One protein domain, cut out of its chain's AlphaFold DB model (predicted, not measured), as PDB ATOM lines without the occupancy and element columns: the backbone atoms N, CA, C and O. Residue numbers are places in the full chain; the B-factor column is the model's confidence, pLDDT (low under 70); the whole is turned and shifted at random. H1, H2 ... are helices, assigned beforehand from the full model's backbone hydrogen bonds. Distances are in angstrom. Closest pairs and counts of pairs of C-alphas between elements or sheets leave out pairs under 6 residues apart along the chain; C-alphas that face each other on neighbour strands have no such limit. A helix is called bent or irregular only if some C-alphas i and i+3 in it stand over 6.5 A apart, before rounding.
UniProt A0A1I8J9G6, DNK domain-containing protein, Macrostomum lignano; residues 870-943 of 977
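AT A GLANCE: This is residues 870 to 943 of the 977 residues of the protein "DNK domain-containing protein" of Macrostomum lignano (UniProt A0A1I8J9G6). One long, nearly straight helix, H3, runs almost the whole length of a thin rod, with two short helices, H1 and H2, packed along one side of its first part. H2 folds back on the beginning of H3 as a helical hairpin, and H1 sits next to H2 on the same long helix. The far part of H3 has no other helix beside it, and after H3 the printed part turns off as a tail without a named element, residues 934 to 943; residues 932 to 938, of which 932 to 933 belong to H3, stick out. The printed part has 74 residues, with three named helices in the order H1, H2, H3 and no named strand, and is all helix. It is extended, with a radius of gyration of the C-alphas of 19.8 A and spans of 62 by 28 by 14 A.

HOW THE PARTS SIT: H3, residues 894 to 933, is the longest helix. H2, residues 886 to 892, touches residues 896 to 901 of H3 alone, and the closest C-alphas are those of Met 890 and Trp 897, 4.9 A apart. The two form a hairpin, running opposite ways at a shallow tilt of 27 degrees. H1, residues 875 to 879, touches residues 901 to 908 of H3 alone, and the closest C-alphas are those of Trp 878 and Val 905, 7.4 A apart. H1 and H2 touch only at the corner by their link, with the C-alphas of Trp 878 and Leu 886 closest at 5.5 A. Residues 917 to 927 of H3 stand free. In H1 and H2 every O i to N i+4 pair is within hydrogen-bond range, and in H3 34 of 36 are.

IN THESE COORDINATES: H3 measures 55.9 A from C-alpha 894 at (164.170, 108.737, 171.884) to C-alpha 933 at (193.716, 117.034, 218.601). H3 is irregular, with C-alphas 896 and 899 standing 7.3 A apart. H2, Leu 886 to Ser 892, is 9.6 A long. H1, Val 875 to Thr 879, is 6.2 A long and begins with C-alpha 875 at (173.580, 118.044, 183.503).

THE WHOLE: The two C-alphas farthest apart are those of Ile 895 and Ala 935, at 62.2 A, while the first and last printed C-alphas, those of Phe 870 and Ala 943, are 21.9 A apart. The printed part has no cut. The link from H2 to H3 is tight, with one residue, and the link from H1 to H2 is short, with six. The mean pLDDT of the printed part is 74.7. The model's confidence is low, under 70, at residue 870 and at residues 916 to 943, of which 916 to 933 belong to H3.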
ATOM      1  N   PHE A 870     174.992 119.500 199.235       67.94
ATOM      2  CA  PHE A 870     174.302 119.504 197.949       67.94
ATOM      3  C   PHE A 870     175.086 118.694 196.915       67.94
ATOM      4  O   PHE A 870     176.276 118.929 196.717       67.94
ATOM      5  N   VAL A 871     174.402 117.776 196.235       70.75
ATOM      6  CA  VAL A 871     174.900 117.077 195.044       70.75
ATOM      7  C   VAL A 871     173.986 117.483 193.896       70.75
ATOM      8  O   VAL A 871     172.815 117.106 193.880       70.75
ATOM      9  N   ASP A 872     174.486 118.318 192.990       76.44
ATOM     10  CA  ASP A 872     173.707 118.789 191.844       76.44
ATOM     11  C   ASP A 872     173.609 117.702 190.758       76.44
ATOM     12  O   ASP A 872     174.518 116.885 190.590       76.44
ATOM     13  N   GLU A 873     172.515 117.702 189.989       80.56
ATOM     14  CA  GLU A 873     172.394 116.858 188.793       80.56
ATOM     15  C   GLU A 873     173.535 117.206 187.811       80.56
ATOM     16  O   GLU A 873     173.677 118.378 187.453       80.56
ATOM     17  N   PRO A 874     174.344 116.238 187.333       84.69
ATOM     18  CA  PRO A 874     175.508 116.501 186.483       84.69
ATOM     19  C   PRO A 874     175.114 116.760 185.016       84.69
ATOM     20  O   PRO A 874     175.648 116.139 184.095       84.69
ATOM     21  N   VAL A 875     174.181 117.696 184.802       87.12
ATOM     22  CA  VAL A 875     173.580 118.044 183.503       87.12
ATOM     23  C   VAL A 875     174.639 118.396 182.461       87.12
ATOM     24  O   VAL A 875     174.500 117.997 181.310       87.12
ATOM     25  N   GLU A 876     175.733 119.048 182.864       88.31
ATOM     26  CA  GLU A 876     176.868 119.366 181.987       88.31
ATOM     27  C   GLU A 876     177.416 118.119 181.277       88.31
ATOM     28  O   GLU A 876     177.565 118.126 180.057       88.31
ATOM     29  N   LYS A 877     177.598 117.005 182.007       90.44
ATOM     30  CA  LYS A 877     178.049 115.716 181.448       90.44
ATOM     31  C   LYS A 877     177.022 115.126 180.475       90.44
ATOM     32  O   LYS A 877     177.377 114.400 179.552       90.44
ATOM     33  N   TRP A 878     175.734 115.405 180.688       93.75
ATOM     34  CA  TRP A 878     174.641 114.953 179.822       93.75
ATOM     35  C   TRP A 878     174.520 115.802 178.544       93.75
ATOM     36  O   TRP A 878     174.055 115.302 177.517       93.75
ATOM     37  N   THR A 879     174.940 117.071 178.597       93.31
ATOM     38  CA  THR A 879     174.983 117.996 177.453       93.31
ATOM     39  C   THR A 879     176.310 118.000 176.696       93.31
ATOM     40  O   THR A 879     176.322 118.392 175.531       93.31
ATOM     41  N   ASP A 880     177.399 117.539 177.311       92.56
ATOM     42  CA  ASP A 880     178.708 117.356 176.685       92.56
ATOM     43  C   ASP A 880     179.333 116.006 177.083       92.56
ATOM     44  O   ASP A 880     180.106 115.879 178.034       92.56
ATOM     45  N   PHE A 881     178.999 114.972 176.310       90.50
ATOM     46  CA  PHE A 881     179.669 113.679 176.345       90.50
ATOM     47  C   PHE A 881     180.680 113.595 175.193       90.50
ATOM     48  O   PHE A 881     180.370 113.090 174.113       90.50
ATOM     49  N   ASN A 882     181.900 114.092 175.414       91.38
ATOM     50  CA  ASN A 882     182.978 114.141 174.408       91.38
ATOM     51  C   ASN A 882     182.582 114.910 173.124       91.38
ATOM     52  O   ASN A 882     182.797 114.431 172.009       91.38
ATOM     53  N   GLY A 883     181.970 116.084 173.276       93.00
ATOM     54  CA  GLY A 883     181.436 116.919 172.198       93.00
ATOM     55  C   GLY A 883     180.032 116.525 171.724       93.00
ATOM     56  O   GLY A 883     179.544 117.088 170.745       93.00
ATOM     57  N   ILE A 884     179.376 115.556 172.376       93.31
ATOM     58  CA  ILE A 884     178.063 115.031 171.978       93.31
ATOM     59  C   ILE A 884     177.020 115.321 173.060       93.31
ATOM     60  O   ILE A 884     177.097 114.810 174.175       93.31
ATOM     61  N   ASN A 885     175.980 116.074 172.703       95.88
ATOM     62  CA  ASN A 885     174.860 116.362 173.595       95.88
ATOM     63  C   ASN A 885     173.884 115.171 173.660       95.88
ATOM     64  O   ASN A 885     172.951 115.066 172.860       95.88
ATOM     65  N   LEU A 886     174.112 114.250 174.606       93.81
ATOM     66  CA  LEU A 886     173.273 113.061 174.810       93.81
ATOM     67  C   LEU A 886     171.830 113.420 175.196       93.81
ATOM     68  O   LEU A 886     170.904 112.739 174.755       93.81
ATOM     69  N   LEU A 887     171.630 114.492 175.968       94.06
ATOM     70  CA  LEU A 887     170.303 115.006 176.320       94.06
ATOM     71  C   LEU A 887     169.525 115.447 175.067       94.06
ATOM     72  O   LEU A 887     168.368 115.072 174.877       94.06
ATOM     73  N   GLN A 888     170.169 116.186 174.162       95.44
ATOM     74  CA  GLN A 888     169.582 116.584 172.881       95.44
ATOM     75  C   GLN A 888     169.351 115.379 171.958       95.44
ATOM     76  O   GLN A 888     168.310 115.309 171.303       95.44
ATOM     77  N   LEU A 889     170.268 114.402 171.932       94.88
ATOM     78  CA  LEU A 889     170.079 113.167 171.167       94.88
ATOM     79  C   LEU A 889     168.851 112.383 171.646       94.88
ATOM     80  O   LEU A 889     168.034 111.995 170.811       94.88
ATOM     81  N   MET A 890     168.670 112.239 172.965       96.12
ATOM     82  CA  MET A 890     167.473 111.647 173.578       96.12
ATOM     83  C   MET A 890     166.183 112.353 173.135       96.12
ATOM     84  O   MET A 890     165.220 111.673 172.790       96.12
ATOM     85  N   TYR A 891     166.153 113.690 173.095       93.88
ATOM     86  CA  TYR A 891     164.983 114.422 172.590       93.88
ATOM     87  C   TYR A 891     164.780 114.287 171.069       93.88
ATOM     88  O   TYR A 891     163.642 114.340 170.609       93.88
ATOM     89  N   SER A 892     165.851 114.108 170.286       95.94
ATOM     90  CA  SER A 892     165.780 114.032 168.814       95.94
ATOM     91  C   SER A 892     165.365 112.658 168.267       95.94
ATOM     92  O   SER A 892     164.630 112.587 167.285       95.94
ATOM     93  N   ASP A 893     165.817 111.571 168.897       95.44
ATOM     94  CA  ASP A 893     165.479 110.183 168.560       95.44
ATOM     95  C   ASP A 893     165.430 109.361 169.866       95.44
ATOM     96  O   ASP A 893     166.393 108.677 170.238       95.44
ATOM     97  N   PRO A 894     164.311 109.441 170.614       93.56
ATOM     98  CA  PRO A 894     164.170 108.737 171.884       93.56
ATOM     99  C   PRO A 894     164.132 107.216 171.711       93.56
ATOM    100  O   PRO A 894     164.467 106.500 172.651       93.56
ATOM    101  N   ILE A 895     163.771 106.695 170.532       93.94
ATOM    102  CA  ILE A 895     163.734 105.246 170.275       93.94
ATOM    103  C   ILE A 895     165.154 104.673 170.325       93.94
ATOM    104  O   ILE A 895     165.379 103.624 170.929       93.94
ATOM    105  N   ARG A 896     166.121 105.381 169.734       96.12
ATOM    106  CA  ARG A 896     167.531 104.981 169.721       96.12
ATOM    107  C   ARG A 896     168.288 105.363 170.988       96.12
ATOM    108  O   ARG A 896     169.096 104.570 171.469       96.12
ATOM    109  N   TRP A 897     168.078 106.575 171.505       94.38
ATOM    110  CA  TRP A 897     168.986 107.164 172.497       94.38
ATOM    111  C   TRP A 897     168.500 107.100 173.949       94.38
ATOM    112  O   TRP A 897     169.338 107.211 174.842       94.38
ATOM    113  N   SER A 898     167.208 106.868 174.222       92.12
ATOM    114  CA  SER A 898     166.673 106.841 175.602       92.12
ATOM    115  C   SER A 898     167.401 105.856 176.520       92.12
ATOM    116  O   SER A 898     167.824 106.236 177.607       92.12
ATOM    117  N   ASN A 899     167.618 104.615 176.076       94.94
ATOM    118  CA  ASN A 899     168.316 103.596 176.868       94.94
ATOM    119  C   ASN A 899     169.781 103.967 177.161       94.94
ATOM    120  O   ASN A 899     170.262 103.711 178.264       94.94
ATOM    121  N   LEU A 900     170.487 104.583 176.203       94.50
ATOM    122  CA  LEU A 900     171.870 105.033 176.406       94.50
ATOM    123  C   LEU A 900     171.920 106.219 177.375       94.50
ATOM    124  O   LEU A 900     172.720 106.218 178.308       94.50
ATOM    125  N   PHE A 901     171.039 107.200 177.170       95.31
ATOM    126  CA  PHE A 901     170.906 108.365 178.034       95.31
ATOM    127  C   PHE A 901     170.584 107.949 179.474       95.31
ATOM    128  O   PHE A 901     171.312 108.317 180.389       95.31
ATOM    129  N   GLN A 902     169.574 107.098 179.679       91.50
ATOM    130  CA  GLN A 902     169.176 106.634 181.008       91.50
ATOM    131  C   GLN A 902     170.293 105.842 181.706       91.50
ATOM    132  O   GLN A 902     170.517 106.021 182.902       91.50
ATOM    133  N   ALA A 903     171.031 104.998 180.975       94.56
ATOM    134  CA  ALA A 903     172.198 104.302 181.516       94.56
ATOM    135  C   ALA A 903     173.310 105.277 181.943       94.56
ATOM    136  O   ALA A 903     173.924 105.087 182.994       94.56
ATOM    137  N   TYR A 904     173.537 106.342 181.168       94.75
ATOM    138  CA  TYR A 904     174.539 107.359 181.478       94.75
ATOM    139  C   TYR A 904     174.128 108.278 182.643       94.75
ATOM    140  O   TYR A 904     174.959 108.590 183.497       94.75
ATOM    141  N   VAL A 905     172.844 108.638 182.748       91.19
ATOM    142  CA  VAL A 905     172.269 109.325 183.920       91.19
ATOM    143  C   VAL A 905     172.473 108.482 185.178       91.19
ATOM    144  O   VAL A 905     173.036 108.973 186.151       91.19
ATOM    145  N   MET A 906     172.105 107.194 185.156       89.44
ATOM    146  CA  MET A 906     172.297 106.307 186.314       89.44
ATOM    147  C   MET A 906     173.771 106.199 186.731       89.44
ATOM    148  O   MET A 906     174.065 106.288 187.921       89.44
ATOM    149  N   LEU A 907     174.697 106.056 185.775       91.62
ATOM    150  CA  LEU A 907     176.136 106.016 186.058       91.62
ATOM    151  C   LEU A 907     176.629 107.325 186.693       91.62
ATOM    152  O   LEU A 907     177.225 107.307 187.766       91.62
ATOM    153  N   THR A 908     176.341 108.465 186.062       89.31
ATOM    154  CA  THR A 908     176.838 109.775 186.517       89.31
ATOM    155  C   THR A 908     176.243 110.223 187.853       89.31
ATOM    156  O   THR A 908     176.948 110.876 188.621       89.31
ATOM    157  N   MET A 909     175.002 109.834 188.166       84.06
ATOM    158  CA  MET A 909     174.405 110.029 189.493       84.06
ATOM    159  C   MET A 909     175.075 109.140 190.550       84.06
ATOM    160  O   MET A 909     175.429 109.630 191.620       84.06
ATOM    161  N   VAL A 910     175.314 107.853 190.257       83.50
ATOM    162  CA  VAL A 910     176.028 106.944 191.175       83.50
ATOM    163  C   VAL A 910     177.448 107.436 191.458       83.50
ATOM    164  O   VAL A 910     177.865 107.436 192.614       83.50
ATOM    165  N   ASP A 911     178.180 107.902 190.446       82.56
ATOM    166  CA  ASP A 911     179.519 108.466 190.641       82.56
ATOM    167  C   ASP A 911     179.479 109.753 191.482       82.56
ATOM    168  O   ASP A 911     180.303 109.913 192.383       82.56
ATOM    169  N   GLY A 912     178.487 110.627 191.264       79.88
ATOM    170  CA  GLY A 912     178.274 111.831 192.075       79.88
ATOM    171  C   GLY A 912     177.977 111.524 193.547       79.88
ATOM    172  O   GLY A 912     178.579 112.126 194.434       79.88
ATOM    173  N   HIS A 913     177.122 110.534 193.827       75.94
ATOM    174  CA  HIS A 913     176.875 110.073 195.198       75.94
ATOM    175  C   HIS A 913     178.137 109.479 195.842       75.94
ATOM    176  O   HIS A 913     178.461 109.824 196.973       75.94
ATOM    177  N   ARG A 914     178.913 108.667 195.112       73.69
ATOM    178  CA  ARG A 914     180.159 108.077 195.640       73.69
ATOM    179  C   ARG A 914     181.235 109.125 195.922       73.69
ATOM    180  O   ARG A 914     181.961 108.980 196.899       73.69
ATOM    181  N   GLN A 915     181.333 110.175 195.106       72.12
ATOM    182  CA  GLN A 915     182.189 111.331 195.394       72.12
ATOM    183  C   GLN A 915     181.705 112.066 196.651       72.12
ATOM    184  O   GLN A 915     182.501 112.331 197.552       72.12
ATOM    185  N   ALA A 916     180.393 112.298 196.767       65.31
ATOM    186  CA  ALA A 916     179.808 112.949 197.931       65.31
ATOM    187  C   ALA A 916     180.053 112.176 199.241       65.31
ATOM    188  O   ALA A 916     180.404 112.812 200.239       65.31
ATOM    189  N   ASP A 917     179.925 110.845 199.213       66.75
ATOM    190  CA  ASP A 917     180.179 109.929 200.332       66.75
ATOM    191  C   ASP A 917     181.670 109.847 200.702       66.75
ATOM    192  O   ASP A 917     182.010 109.836 201.883       66.75
ATOM    193  N   LEU A 918     182.579 109.817 199.719       62.97
ATOM    194  CA  LEU A 918     184.030 109.787 199.964       62.97
ATOM    195  C   LEU A 918     184.533 111.087 200.597       62.97
ATOM    196  O   LEU A 918     185.309 111.053 201.547       62.97
ATOM    197  N   GLU A 919     184.058 112.229 200.111       60.44
ATOM    198  CA  GLU A 919     184.320 113.535 200.720       60.44
ATOM    199  C   GLU A 919     183.658 113.674 202.102       60.44
ATOM    200  O   GLU A 919     184.203 114.349 202.970       60.44
ATOM    201  N   LEU A 920     182.504 113.034 202.342       60.56
ATOM    202  CA  LEU A 920     181.904 112.970 203.679       60.56
ATOM    203  C   LEU A 920     182.757 112.118 204.626       60.56
ATOM    204  O   LEU A 920     183.000 112.528 205.753       60.56
ATOM    205  N   LEU A 921     183.258 110.966 204.175       52.88
ATOM    206  CA  LEU A 921     184.191 110.139 204.945       52.88
ATOM    207  C   LEU A 921     185.502 110.883 205.233       52.88
ATOM    208  O   LEU A 921     186.007 110.794 206.348       52.88
ATOM    209  N   ALA A 922     186.016 111.658 204.273       57.59
ATOM    210  CA  ALA A 922     187.175 112.525 204.471       57.59
ATOM    211  C   ALA A 922     186.888 113.637 205.495       57.59
ATOM    212  O   ALA A 922     187.654 113.791 206.439       57.59
ATOM    213  N   GLY A 923     185.757 114.341 205.382       57.75
ATOM    214  CA  GLY A 923     185.348 115.363 206.352       57.75
ATOM    215  C   GLY A 923     185.069 114.795 207.747       57.75
ATOM    216  O   GLY A 923     185.433 115.407 208.743       57.75
ATOM    217  N   MET A 924     184.497 113.591 207.853       48.78
ATOM    218  CA  MET A 924     184.352 112.878 209.129       48.78
ATOM    219  C   MET A 924     185.707 112.472 209.714       48.78
ATOM    220  O   MET A 924     185.874 112.538 210.928       48.78
ATOM    221  N   HIS A 925     186.671 112.074 208.881       50.28
ATOM    222  CA  HIS A 925     188.035 111.770 209.312       50.28
ATOM    223  C   HIS A 925     188.773 113.036 209.770       50.28
ATOM    224  O   HIS A 925     189.416 113.018 210.810       50.28
ATOM    225  N   GLU A 926     188.659 114.146 209.043       54.69
ATOM    226  CA  GLU A 926     189.258 115.435 209.404       54.69
ATOM    227  C   GLU A 926     188.632 116.014 210.683       54.69
ATOM    228  O   GLU A 926     189.355 116.434 211.584       54.69
ATOM    229  N   LEU A 927     187.306 115.921 210.834       52.28
ATOM    230  CA  LEU A 927     186.617 116.245 212.086       52.28
ATOM    231  C   LEU A 927     187.068 115.333 213.235       52.28
ATOM    232  O   LEU A 927     187.310 115.834 214.330       52.28
ATOM    233  N   HIS A 928     187.235 114.029 213.005       44.19
ATOM    234  CA  HIS A 928     187.712 113.080 214.015       44.19
ATOM    235  C   HIS A 928     189.168 113.348 214.431       44.19
ATOM    236  O   HIS A 928     189.457 113.354 215.623       44.19
ATOM    237  N   GLU A 929     190.068 113.645 213.492       50.16
ATOM    238  CA  GLU A 929     191.443 114.070 213.791       50.16
ATOM    239  C   GLU A 929     191.468 115.415 214.531       50.16
ATOM    240  O   GLU A 929     192.180 115.558 215.524       50.16
ATOM    241  N   SER A 930     190.638 116.387 214.126       50.44
ATOM    242  CA  SER A 930     190.506 117.666 214.841       50.44
ATOM    243  C   SER A 930     189.963 117.477 216.262       50.44
ATOM    244  O   SER A 930     190.411 118.149 217.190       50.44
ATOM    245  N   TRP A 931     189.061 116.507 216.454       48.94
ATOM    246  CA  TRP A 931     188.518 116.137 217.755       48.94
ATOM    247  C   TRP A 931     189.567 115.447 218.631       48.94
ATOM    248  O   TRP A 931     189.708 115.826 219.789       48.94
ATOM    249  N   LEU A 932     190.356 114.515 218.081       45.00
ATOM    250  CA  LEU A 932     191.493 113.886 218.767       45.00
ATOM    251  C   LEU A 932     192.602 114.890 219.130       45.00
ATOM    252  O   LEU A 932     193.276 114.714 220.145       45.00
ATOM    253  N   ALA A 933     192.792 115.935 218.320       55.06
ATOM    254  CA  ALA A 933     193.716 117.034 218.601       55.06
ATOM    255  C   ALA A 933     193.155 118.053 219.615       55.06
ATOM    256  O   ALA A 933     193.925 118.766 220.265       55.06
ATOM    257  N   SER A 934     191.830 118.131 219.770       49.59
ATOM    258  CA  SER A 934     191.157 118.974 220.762       49.59
ATOM    259  C   SER A 934     191.049 118.270 222.119       49.59
ATOM    260  O   SER A 934     190.737 117.087 222.201       49.59
ATOM    261  N   ALA A 935     191.260 118.989 223.223       41.81
ATOM    262  CA  ALA A 935     191.182 118.383 224.559       41.81
ATOM    263  C   ALA A 935     189.736 118.077 225.027       41.81
ATOM    264  O   ALA A 935     189.544 117.350 226.007       41.81
ATOM    265  N   ASP A 936     188.717 118.611 224.343       47.16
ATOM    266  CA  ASP A 936     187.308 118.526 224.743       47.16
ATOM    267  C   ASP A 936     186.623 117.246 224.227       47.16
ATOM    268  O   ASP A 936     185.962 117.168 223.189       47.16
ATOM    269  N   SER A 937     186.782 116.194 225.021       45.00
ATOM    270  CA  SER A 937     186.435 114.804 224.709       45.00
ATOM    271  C   SER A 937     184.925 114.480 224.739       45.00
ATOM    272  O   SER A 937     184.457 113.710 225.581       45.00
ATOM    273  N   ARG A 938     184.134 115.010 223.788       43.31
ATOM    274  CA  ARG A 938     182.741 114.562 223.533       43.31
ATOM    275  C   ARG A 938     182.417 114.305 222.046       43.31
ATOM    276  O   ARG A 938     182.471 115.249 221.266       43.31
ATOM    277  N   PRO A 939     182.006 113.080 221.657       41.56
ATOM    278  CA  PRO A 939     181.559 112.769 220.295       41.56
ATOM    279  C   PRO A 939     180.053 113.074 220.079       41.56
ATOM    280  O   PRO A 939     179.262 112.841 220.997       41.56
ATOM    281  N   PRO A 940     179.615 113.520 218.882       45.81
ATOM    282  CA  PRO A 940     178.226 113.938 218.641       45.81
ATOM    283  C   PRO A 940     177.393 112.912 217.825       45.81
ATOM    284  O   PRO A 940     177.195 113.140 216.634       45.81
ATOM    285  N   ILE A 941     176.952 111.799 218.456       44.03
ATOM    286  CA  ILE A 941     176.159 110.582 218.045       44.03
ATOM    287  C   ILE A 941     174.748 110.275 218.667       44.03
ATOM    288  O   ILE A 941     174.609 109.173 219.196       44.03
ATOM    289  N   GLY A 942     173.680 111.092 218.581       46.12
ATOM    290  CA  GLY A 942     172.294 110.659 218.931       46.12
ATOM    291  C   GLY A 942     171.135 111.449 218.275       46.12
ATOM    292  O   GLY A 942     171.313 112.632 218.005       46.12
ATOM    293  N   ALA A 943     169.983 110.822 217.948       40.03
ATOM    294  CA  ALA A 943     168.718 111.506 217.566       40.03
ATOM    295  C   ALA A 943     167.525 110.547 217.286       40.03
ATOM    296  O   ALA A 943     167.645 109.608 216.494       40.03
TER     297      ALA A 943